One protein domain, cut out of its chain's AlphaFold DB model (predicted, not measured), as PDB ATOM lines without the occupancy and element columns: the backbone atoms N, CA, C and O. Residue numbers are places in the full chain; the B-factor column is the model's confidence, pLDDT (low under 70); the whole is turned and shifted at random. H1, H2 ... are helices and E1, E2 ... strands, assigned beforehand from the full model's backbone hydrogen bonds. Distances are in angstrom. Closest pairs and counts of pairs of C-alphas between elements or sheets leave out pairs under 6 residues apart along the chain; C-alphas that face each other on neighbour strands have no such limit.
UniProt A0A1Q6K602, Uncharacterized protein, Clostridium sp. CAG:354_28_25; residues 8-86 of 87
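Overview. This is residues 8 to 86 of the 87 residues of an uncharacterized protein of Clostridium sp. CAG:354_28_25 (UniProt A0A1Q6K602). A two-stranded hairpin, E1 and E2, makes one end of a long, flat outline, and a loose group of four helices makes the other. H1 and H2 run opposite ways at a shallow tilt, close but not clearly touching, with H3 and H4 following on from H2 along the chain; the link of residues 61 to 66 leads across to the hairpin. The printed part has 79 residues, in the order H1, H2, H3, H4, E1, E2, with one antiparallel sheet, E1 - E2, and a mixed class of helices and strands. The whole is loose, with a radius of gyration of the C-alphas of 16.3 A and spans of 47 by 36 by 20 A.

Arrangement. E1, residues 67 to 73, and E2, residues 79 to 85, form an antiparallel hairpin at 151 degrees; N 70 and O 82 are within hydrogen-bond range at 2.8 A, as are N 80 and O 72 at 2.9 A. E2 is apart from H4, residues 53 to 60. H4 touches H3, residues 39 to 43; their closest C-alphas, Phe 42 and Glu 53, are 4.6 A apart. H2, residues 28 to 36, is close to H4 but not clearly touching, at a steep tilt of 39 degrees, opposite ways; their closest C-alphas, Ile 31 and Thr 60, are 6.8 A apart. H2 and H3 meet only through their link. H1, residues 8 to 21, is close to H2 but not clearly touching, at a shallow tilt of 9 degrees, opposite ways; their closest C-alphas, Glu 8 and Leu 34, are 7.0 A apart. Each O i to N i+4 pair is within hydrogen-bond range in H1, against 4 of 5 in H2, 3 of 4 in H4 and 0 of 1 in H3, where 2 of 2 O i to N i+3 pairs are.

Along the chain. E1 is 19.1 A long and E2 19.2 A, ending at C-alpha 85, (224.907, 243.563, 213.039). H1 is 19.9 A long from C-alpha 8, (241.942, 257.139, 201.133). H2 is 13.3 A, H3 7.2 A and H4 11.7 A long.

Size, cuts and confidence. The C-alphas farthest apart, those of Lys 45 and Gln 75, are 47.7 A apart. The printed part has no cut, and no link is long. Mean pLDDT of the printed part is 87.8, and residue 24 alone is under 70.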
ATOM      1  N   GLU A   8     242.614 257.864 200.050       81.12
ATOM      2  CA  GLU A   8     241.942 257.139 201.133       81.12
ATOM      3  C   GLU A   8     240.763 256.284 200.635       81.12
ATOM      4  O   GLU A   8     240.685 255.106 200.973       81.12
ATOM      5  N   ASP A   9     239.894 256.834 199.779       83.62
ATOM      6  CA  ASP A   9     238.747 256.114 199.210       83.62
ATOM      7  C   ASP A   9     239.215 254.951 198.325       83.62
ATOM      8  O   ASP A   9     238.680 253.844 198.414       83.62
ATOM      9  N   THR A  10     240.233 255.188 197.485       87.12
ATOM     10  CA  THR A  10     240.826 254.145 196.634       87.12
ATOM     11  C   THR A  10     241.433 253.032 197.483       87.12
ATOM     12  O   THR A  10     241.142 251.864 197.240       87.12
ATOM     13  N   LEU A  11     242.205 253.387 198.516       85.62
ATOM     14  CA  LEU A  11     242.817 252.420 199.422       85.62
ATOM     15  C   LEU A  11     241.763 251.573 200.148       85.62
ATOM     16  O   LEU A  11     241.890 250.355 200.234       85.62
ATOM     17  N   CYS A  12     240.694 252.205 200.635       86.06
ATOM     18  CA  CYS A  12     239.589 251.513 201.292       86.06
ATOM     19  C   CYS A  12     238.893 250.522 200.341       86.06
ATOM     20  O   CYS A  12     238.613 249.382 200.716       86.06
ATOM     21  N   ALA A  13     238.657 250.919 199.088       88.81
ATOM     22  CA  ALA A  13     238.060 250.042 198.085       88.81
ATOM     23  C   ALA A  13     238.963 248.846 197.739       88.81
ATOM     24  O   ALA A  13     238.473 247.719 197.634       88.81
ATOM     25  N   GLU A  14     240.270 249.077 197.589       88.75
ATOM     26  CA  GLU A  14     241.260 248.024 197.339       88.75
ATOM     27  C   GLU A  14     241.364 247.051 198.516       88.75
ATOM     28  O   GLU A  14     241.392 245.841 198.297       88.75
ATOM     29  N   TYR A  15     241.308 247.548 199.753       88.88
ATOM     30  CA  TYR A  15     241.276 246.716 200.954       88.88
ATOM     31  C   TYR A  15     240.035 245.822 201.028       88.88
ATOM     32  O   TYR A  15     240.124 244.619 201.265       88.88
ATOM     33  N   ILE A  16     238.847 246.390 200.797       88.62
ATOM     34  CA  ILE A  16     237.609 245.600 200.785       88.62
ATOM     35  C   ILE A  16     237.684 244.538 199.684       88.62
ATOM     36  O   ILE A  16     237.291 243.392 199.902       88.62
ATOM     37  N   LYS A  17     238.220 244.895 198.513       90.81
ATOM     38  CA  LYS A  17     238.413 243.956 197.409       90.81
ATOM     39  C   LYS A  17     239.366 242.817 197.793       90.81
ATOM     40  O   LYS A  17     238.999 241.665 197.585       90.81
ATOM     41  N   SER A  18     240.524 243.111 198.385       89.88
ATOM     42  CA  SER A  18     241.490 242.080 198.785       89.88
ATOM     43  C   SER A  18     240.884 241.108 199.799       89.88
ATOM     44  O   SER A  18     241.026 239.896 199.653       89.88
ATOM     45  N   LEU A  19     240.106 241.614 200.767       89.06
ATOM     46  CA  LEU A  19     239.372 240.771 201.716       89.06
ATOM     47  C   LEU A  19     238.364 239.842 201.020       89.06
ATOM     48  O   LEU A  19     238.249 238.675 201.393       89.06
ATOM     49  N   LEU A  20     237.646 240.335 200.005       88.75
ATOM     50  CA  LEU A  20     236.697 239.533 199.221       88.75
ATOM     51  C   LEU A  20     237.391 238.476 198.346       88.75
ATOM     52  O   LEU A  20     236.811 237.419 198.098       88.75
ATOM     53  N   GLU A  21     238.615 238.748 197.893       92.75
ATOM     54  CA  GLU A  21     239.444 237.830 197.098       92.75
ATOM     55  C   GLU A  21     240.243 236.838 197.972       92.75
ATOM     56  O   GLU A  21     240.847 235.899 197.453       92.75
ATOM     57  N   GLY A  22     240.188 236.984 199.302       87.44
ATOM     58  CA  GLY A  22     240.902 236.134 200.261       87.44
ATOM     59  C   GLY A  22     242.384 236.489 200.422       87.44
ATOM     60  O   GLY A  22     243.153 235.702 200.977       87.44
ATOM     61  N   GLU A  23     242.790 237.664 199.948       83.12
ATOM     62  CA  GLU A  23     244.133 238.206 200.103       83.12
ATOM     63  C   GLU A  23     244.252 238.944 201.443       83.12
ATOM     64  O   GLU A  23     243.403 239.757 201.818       83.12
ATOM     65  N   ASN A  24     245.322 238.664 202.189       66.38
ATOM     66  CA  ASN A  24     245.574 239.306 203.477       66.38
ATOM     67  C   ASN A  24     246.458 240.544 203.277       66.38
ATOM     68  O   ASN A  24     247.661 240.518 203.547       66.38
ATOM     69  N   SER A  25     245.865 241.603 202.727       72.12
ATOM     70  CA  SER A  25     246.539 242.888 202.541       72.12
ATOM     71  C   SER A  25     246.582 243.643 203.866       72.12
ATOM     72  O   SER A  25     245.545 244.009 204.421       72.12
ATOM     73  N   ASN A  26     247.788 243.856 204.388       77.06
ATOM     74  CA  ASN A  26     248.008 244.752 205.517       77.06
ATOM     75  C   ASN A  26     248.025 246.202 205.007       77.06
ATOM     76  O   ASN A  26     248.692 246.465 204.014       77.06
ATOM     77  N   LEU A  27     247.307 247.105 205.681       81.50
ATOM     78  CA  LEU A  27     247.220 248.530 205.348       81.50
ATOM     79  C   LEU A  27     248.219 249.413 206.104       81.50
ATOM     80  O   LEU A  27     248.219 250.627 205.912       81.50
ATOM     81  N   ASP A  28     249.033 248.845 206.997       80.50
ATOM     82  CA  ASP A  28     249.902 249.623 207.888       80.50
ATOM     83  C   ASP A  28     250.811 250.604 207.120       80.50
ATOM     84  O   ASP A  28     250.966 251.759 207.522       80.50
ATOM     85  N   ASN A  29     251.381 250.179 205.986       82.44
ATOM     86  CA  ASN A  29     252.279 251.025 205.193       82.44
ATOM     87  C   ASN A  29     251.521 252.155 204.487       82.44
ATOM     88  O   ASN A  29     251.991 253.291 204.412       82.44
ATOM     89  N   GLU A  30     250.337 251.848 203.974       84.25
ATOM     90  CA  GLU A  30     249.493 252.760 203.223       84.25
ATOM     91  C   GLU A  30     248.832 253.793 204.146       84.25
ATOM     92  O   GLU A  30     248.683 254.954 203.766       84.25
ATOM     93  N   ILE A  31     248.511 253.415 205.388       84.62
ATOM     94  CA  ILE A  31     248.047 254.327 206.443       84.62
ATOM     95  C   ILE A  31     249.152 255.327 206.819       84.62
ATOM     96  O   ILE A  31     248.886 256.530 206.936       84.62
ATOM     97  N   GLU A  32     250.401 254.873 206.953       84.25
ATOM     98  CA  GLU A  32     251.543 255.765 207.195       84.25
ATOM     99  C   GLU A  32     251.816 256.696 206.002       84.25
ATOM    100  O   GLU A  32     252.139 257.871 206.195       84.25
ATOM    101  N   GLU A  33     251.617 256.239 204.760       85.19
ATOM    102  CA  GLU A  33     251.659 257.142 203.605       85.19
ATOM    103  C   GLU A  33     250.518 258.170 203.687       85.19
ATOM    104  O   GLU A  33     250.767 259.377 203.582       85.19
ATOM    105  N   LEU A  34     249.282 257.722 203.953       84.38
ATOM    106  CA  LEU A  34     248.095 258.575 204.063       84.38
ATOM    107  C   LEU A  34     248.292 259.719 205.054       84.38
ATOM    108  O   LEU A  34     247.895 260.850 204.755       84.38
ATOM    109  N   LYS A  35     248.964 259.459 206.177       83.62
ATOM    110  CA  LYS A  35     249.322 260.450 207.199       83.62
ATOM    111  C   LYS A  35     250.080 261.651 206.626       83.62
ATOM    112  O   LYS A  35     249.832 262.790 207.025       83.62
ATOM    113  N   ILE A  36     250.969 261.417 205.662       80.44
ATOM    114  CA  ILE A  36     251.845 262.440 205.075       80.44
ATOM    115  C   ILE A  36     251.141 263.216 203.949       80.44
ATOM    116  O   ILE A  36     251.407 264.407 203.760       80.44
ATOM    117  N   ILE A  37     250.232 262.567 203.216       81.06
ATOM    118  CA  ILE A  37     249.538 263.147 202.052       81.06
ATOM    119  C   ILE A  37     248.170 263.757 202.400       81.06
ATOM    120  O   ILE A  37     248.057 264.975 202.531       81.06
ATOM    121  N   ALA A  38     247.124 262.938 202.530       78.38
ATOM    122  CA  ALA A  38     245.746 263.384 202.756       78.38
ATOM    123  C   ALA A  38     245.478 263.697 204.239       78.38
ATOM    124  O   ALA A  38     244.731 264.620 204.572       78.38
ATOM    125  N   GLY A  39     246.156 262.966 205.125       80.62
ATOM    126  CA  GLY A  39     246.072 263.073 206.573       80.62
ATOM    127  C   GLY A  39     246.766 264.305 207.152       80.62
ATOM    128  O   GLY A  39     246.504 264.665 208.294       80.62
ATOM    129  N   LYS A  40     247.592 265.015 206.372       85.31
ATOM    130  CA  LYS A  40     248.449 266.110 206.859       85.31
ATOM    131  C   LYS A  40     247.697 267.184 207.654       85.31
ATOM    132  O   LYS A  40     248.231 267.707 208.627       85.31
ATOM    133  N   ARG A  41     246.453 267.493 207.269       86.31
ATOM    134  CA  ARG A  41     245.593 268.468 207.966       86.31
ATOM    135  C   ARG A  41     245.261 268.069 209.408       86.31
ATOM    136  O   ARG A  41     245.155 268.952 210.248       86.31
ATOM    137  N   PHE A  42     245.163 266.768 209.697       86.00
ATOM    138  CA  PHE A  42     244.910 266.248 211.044       86.00
ATOM    139  C   PHE A  42     246.122 266.410 211.970       86.00
ATOM    140  O   PHE A  42     245.972 266.348 213.183       86.00
ATOM    141  N   PHE A  43     247.316 266.659 211.420       86.81
ATOM    142  CA  PHE A  43     248.554 266.882 212.179       86.81
ATOM    143  C   PHE A  43     248.971 268.360 212.218       86.81
ATOM    144  O   PHE A  43     249.995 268.707 212.812       86.81
ATOM    145  N   ASP A  44     248.194 269.257 211.597       87.25
ATOM    146  CA  ASP A  44     248.412 270.696 211.713       87.25
ATOM    147  C   ASP A  44     247.857 271.189 213.054       87.25
ATOM    148  O   ASP A  44     246.662 271.077 213.341       87.25
ATOM    149  N   LYS A  45     248.735 271.761 213.884       86.88
ATOM    150  CA  LYS A  45     248.380 272.280 215.212       86.88
ATOM    151  C   LYS A  45     247.339 273.397 215.155       86.88
ATOM    152  O   LYS A  45     246.587 273.554 216.109       86.88
ATOM    153  N   ASN A  46     247.283 274.154 214.060       91.06
ATOM    154  CA  ASN A  46     246.337 275.262 213.902       91.06
ATOM    155  C   ASN A  46     244.941 274.792 213.486       91.06
ATOM    156  O   ASN A  46     243.995 275.571 213.525       91.06
ATOM    157  N   LEU A  47     244.821 273.538 213.049       88.38
ATOM    158  CA  LEU A  47     243.578 272.968 212.548       88.38
ATOM    159  C   LEU A  47     242.943 271.980 213.527       88.38
ATOM    160  O   LEU A  47     241.902 271.428 213.196       88.38
ATOM    161  N   GLN A  48     243.507 271.779 214.720       88.31
ATOM    162  CA  GLN A  48     243.032 270.767 215.676       88.31
ATOM    163  C   GLN A  48     241.586 270.976 216.145       88.31
ATOM    164  O   GLN A  48     240.924 270.003 216.488       88.31
ATOM    165  N   ASP A  49     241.073 272.207 216.107       88.19
ATOM    166  CA  ASP A  49     239.670 272.495 216.435       88.19
ATOM    167  C   ASP A  49     238.684 271.973 215.370       88.19
ATOM    168  O   ASP A  49     237.499 271.801 215.648       88.19
ATOM    169  N   ILE A  50     239.163 271.735 214.142       88.31
ATOM    170  CA  ILE A  50     238.361 271.316 212.977       88.31
ATOM    171  C   ILE A  50     238.723 269.889 212.540       88.31
ATOM    172  O   ILE A  50     237.859 269.126 212.118       88.31
ATOM    173  N   PHE A  51     240.003 269.534 212.639       86.81
ATOM    174  CA  PHE A  51     240.591 268.257 212.251       86.81
ATOM    175  C   PHE A  51     241.475 267.734 213.396       86.81
ATOM    176  O   PHE A  51     242.703 267.826 213.312       86.81
ATOM    177  N   PRO A  52     240.878 267.213 214.482       89.62
ATOM    178  CA  PRO A  52     241.634 266.636 215.585       89.62
ATOM    179  C   PRO A  52     242.493 265.462 215.110       89.62
ATOM    180  O   PRO A  52     241.998 264.585 214.407       89.62
ATOM    181  N   GLU A  53     243.743 265.372 215.562       89.75
ATOM    182  CA  GLU A  53     244.647 264.262 215.207       89.75
ATOM    183  C   GLU A  53     244.016 262.884 215.470       89.75
ATOM    184  O   GLU A  53     244.179 261.938 214.699       89.75
ATOM    185  N   ARG A  54     243.225 262.784 216.544       89.12
ATOM    186  CA  ARG A  54     242.515 261.562 216.930       89.12
ATOM    187  C   ARG A  54     241.583 261.036 215.836       89.12
ATOM    188  O   ARG A  54     241.441 259.821 215.722       89.12
ATOM    189  N   ASP A  55     240.965 261.916 215.053       87.56
ATOM    190  CA  ASP A  55     240.000 261.519 214.026       87.56
ATOM    191  C   ASP A  55     240.674 260.738 212.898       87.56
ATOM    192  O   ASP A  55     240.083 259.791 212.387       87.56
ATOM    193  N   PHE A  56     241.934 261.058 212.577       88.50
ATOM    194  CA  PHE A  56     242.718 260.289 211.610       88.50
ATOM    195  C   PHE A  56     242.858 258.832 212.060       88.50
ATOM    196  O   PHE A  56     242.482 257.924 211.326       88.50
ATOM    197  N   TYR A  57     243.311 258.605 213.298       86.88
ATOM    198  CA  TYR A  57     243.489 257.248 213.821       86.88
ATOM    199  C   TYR A  57     242.170 256.481 213.928       86.88
ATOM    200  O   TYR A  57     242.144 255.278 213.692       86.88
ATOM    201  N   LEU A  58     241.072 257.161 214.276       87.56
ATOM    202  CA  LEU A  58     239.751 256.537 214.344       87.56
ATOM    203  C   LEU A  58     239.229 256.122 212.963       87.56
ATOM    204  O   LEU A  58     238.537 255.110 212.874       87.56
ATOM    205  N   ALA A  59     239.535 256.892 211.916       85.69
ATOM    206  CA  ALA A  59     239.114 256.606 210.547       85.69
ATOM    207  C   ALA A  59     239.937 255.486 209.891       85.69
ATOM    208  O   ALA A  59     239.402 254.731 209.084       85.69
ATOM    209  N   THR A  60     241.214 255.341 210.256       86.19
ATOM    210  CA  THR A  60     242.112 254.312 209.701       86.19
ATOM    211  C   THR A  60     242.073 252.981 210.459       86.19
ATOM    212  O   THR A  60     242.728 252.022 210.058       86.19
ATOM    213  N   GLU A  61     241.345 252.902 211.574       87.56
ATOM    214  CA  GLU A  61     241.236 251.687 212.383       87.56
ATOM    215  C   GLU A  61     240.303 250.662 211.718       87.56
ATOM    216  O   GLU A  61     239.086 250.847 211.632       87.56
ATOM    217  N   VAL A  62     240.877 249.549 211.260       86.00
ATOM    218  CA  VAL A  62     240.129 248.465 210.610       86.00
ATOM    219  C   VAL A  62     239.435 247.552 211.625       86.00
ATOM    220  O   VAL A  62     239.906 247.357 212.743       86.00
ATOM    221  N   ASN A  63     238.320 246.939 211.215       84.19
ATOM    222  CA  ASN A  63     237.598 245.905 211.978       84.19
ATOM    223  C   ASN A  63     237.092 246.332 213.372       84.19
ATOM    224  O   ASN A  63     236.873 245.496 214.247       84.19
ATOM    225  N   LYS A  64     236.849 247.630 213.580       88.06
ATOM    226  CA  LYS A  64     236.341 248.168 214.852       88.06
ATOM    227  C   LYS A  64     234.865 247.865 215.120       88.06
ATOM    228  O   LYS A  64     234.433 247.819 216.272       88.06
ATOM    229  N   PHE A  65     234.079 247.699 214.060       89.31
ATOM    230  CA  PHE A  65     232.633 247.528 214.137       89.31
ATOM    231  C   PHE A  65     232.220 246.193 213.529       89.31
ATOM    232  O   PHE A  65     232.575 245.879 212.398       89.31
ATOM    233  N   ASN A  66     231.405 245.440 214.262       91.19
ATOM    234  CA  ASN A  66     230.784 244.203 213.802       91.19
ATOM    235  C   ASN A  66     229.390 244.466 213.207       91.19
ATOM    236  O   ASN A  66     228.434 243.744 213.472       91.19
ATOM    237  N   PHE A  67     229.231 245.552 212.452       93.56
ATOM    238  CA  PHE A  67     227.971 245.887 211.797       93.56
ATOM    239  C   PHE A  67     228.214 246.638 210.493       93.56
ATOM    240  O   PHE A  67     229.251 247.270 210.303       93.56
ATOM    241  N   VAL A  68     227.212 246.624 209.622       93.00
ATOM    242  CA  VAL A  68     227.178 247.411 208.387       93.00
ATOM    243  C   VAL A  68     225.969 248.339 208.373       93.00
ATOM    244  O   VAL A  68     224.936 248.067 208.989       93.00
ATOM    245  N   LEU A  69     226.095 249.456 207.662       94.06
ATOM    246  CA  LEU A  69     225.005 250.396 207.423       94.06
ATOM    247  C   LEU A  69     224.443 250.149 206.022       94.06
ATOM    248  O   LEU A  69     225.136 250.338 205.025       94.06
ATOM    249  N   LYS A  70     223.184 249.723 205.941       95.25
ATOM    250  CA  LYS A  70     222.486 249.454 204.683       95.25
ATOM    251  C   LYS A  70     221.437 250.528 204.437       95.25
ATOM    252  O   LYS A  70     220.627 250.817 205.313       95.25
ATOM    253  N   VAL A  71     221.416 251.082 203.231       95.81
ATOM    254  CA  VAL A  71     220.331 251.970 202.802       95.81
ATOM    255  C   VAL A  71     219.105 251.126 202.438       95.81
ATOM    256  O   VAL A  71     219.193 250.225 201.603       95.81
ATOM    257  N   GLU A  72     217.965 251.412 203.062       95.56
ATOM    258  CA  GLU A  72     216.648 250.855 202.732       95.56
ATOM    259  C   GLU A  72     215.682 251.992 202.362       95.56
ATOM    260  O   GLU A  72     215.968 253.164 202.602       95.56
ATOM    261  N   LYS A  73     214.554 251.652 201.730       96.00
ATOM    262  CA  LYS A  73     213.495 252.608 201.389       96.00
ATOM    263  C   LYS A  73     212.266 252.356 202.242       96.00
ATOM    264  O   LYS A  73     211.917 251.196 202.468       96.00
ATOM    265  N   ASP A  74     211.641 253.419 202.726       92.38
ATOM    266  CA  ASP A  74     210.357 253.326 203.415       92.38
ATOM    267  C   ASP A  74     209.184 253.198 202.425       92.38
ATOM    268  O   ASP A  74     209.371 253.071 201.211       92.38
ATOM    269  N   GLN A  75     207.961 253.184 202.961       92.19
ATOM    270  CA  GLN A  75     206.732 253.050 202.172       92.19
ATOM    271  C   GLN A  75     206.495 254.246 201.237       92.19
ATOM    272  O   GLN A  75     205.868 254.078 200.192       92.19
ATOM    273  N   ASP A  76     207.050 255.409 201.577       92.31
ATOM    274  CA  ASP A  76     206.980 256.641 200.792       92.31
ATOM    275  C   ASP A  76     208.150 256.756 199.790       92.31
ATOM    276  O   ASP A  76     208.237 257.707 199.012       92.31
ATOM    277  N   GLY A  77     209.047 255.760 199.763       92.38
ATOM    278  CA  GLY A  77     210.204 255.694 198.872       92.38
ATOM    279  C   GLY A  77     211.421 256.489 199.351       92.38
ATOM    280  O   GLY A  77     212.395 256.602 198.596       92.38
ATOM    281  N   MET A  78     211.397 257.009 200.580       94.12
ATOM    282  CA  MET A  78     212.491 257.766 201.182       94.12
ATOM    283  C   MET A  78     213.587 256.830 201.687       94.12
ATOM    284  O   MET A  78     213.327 255.790 202.291       94.12
ATOM    285  N   ASN A  79     214.839 257.215 201.438       96.19
ATOM    286  CA  ASN A  79     215.998 256.448 201.883       96.19
ATOM    287  C   ASN A  79     216.215 256.639 203.390       96.19
ATOM    288  O   ASN A  79     216.330 257.771 203.859       96.19
ATOM    289  N   TYR A  80     216.376 255.541 204.122       95.12
ATOM    290  CA  TYR A  80     216.838 255.540 205.506       95.12
ATOM    291  C   TYR A  80     217.996 254.556 205.687       95.12
ATOM    292  O   TYR A  80     218.152 253.598 204.928       95.12
ATOM    293  N   ILE A  81     218.838 254.807 206.687       96.00
ATOM    294  CA  ILE A  81     219.975 253.942 207.007       96.00
ATOM    295  C   ILE A  81     219.548 252.961 208.092       96.00
ATOM    296  O   ILE A  81     219.101 253.356 209.167       96.00
ATOM    297  N   LYS A  82     219.735 251.675 207.820       95.19
ATOM    298  CA  LYS A  82     219.508 250.587 208.758       95.19
ATOM    299  C   LYS A  82     220.835 249.957 209.144       95.19
ATOM    300  O   LYS A  82     221.606 249.537 208.282       95.19
ATOM    301  N   ARG A  83     221.088 249.863 210.447       95.56
ATOM    302  CA  ARG A  83     222.210 249.094 210.988       95.56
ATOM    303  C   ARG A  83     221.887 247.601 210.930       95.56
ATOM    304  O   ARG A  83     220.795 247.196 211.317       95.56
ATOM    305  N   ILE A  84     222.840 246.809 210.452       95.38
ATOM    306  CA  ILE A  84     222.780 245.347 210.415       95.38
ATOM    307  C   ILE A  84     224.017 244.821 211.135       95.38
ATOM    308  O   ILE A  84     225.127 244.987 210.637       95.38
ATOM    309  N   ASP A  85     223.827 244.217 212.303       93.56
ATOM    310  CA  ASP A  85     224.907 243.563 213.039       93.56
ATOM    311  C   ASP A  85     225.308 242.242 212.359       93.56
ATOM    312  O   ASP A  85     224.460 241.503 211.851       93.56
ATOM    313  N   ILE A  86     226.611 241.974 212.328       85.88
ATOM    314  CA  ILE A  86     227.234 240.770 211.779       85.88
ATOM    315  C   ILE A  86     227.893 240.042 212.957       85.88
ATOM    316  O   ILE A  86     228.732 240.616 213.654       85.88
TER     317      ILE A  86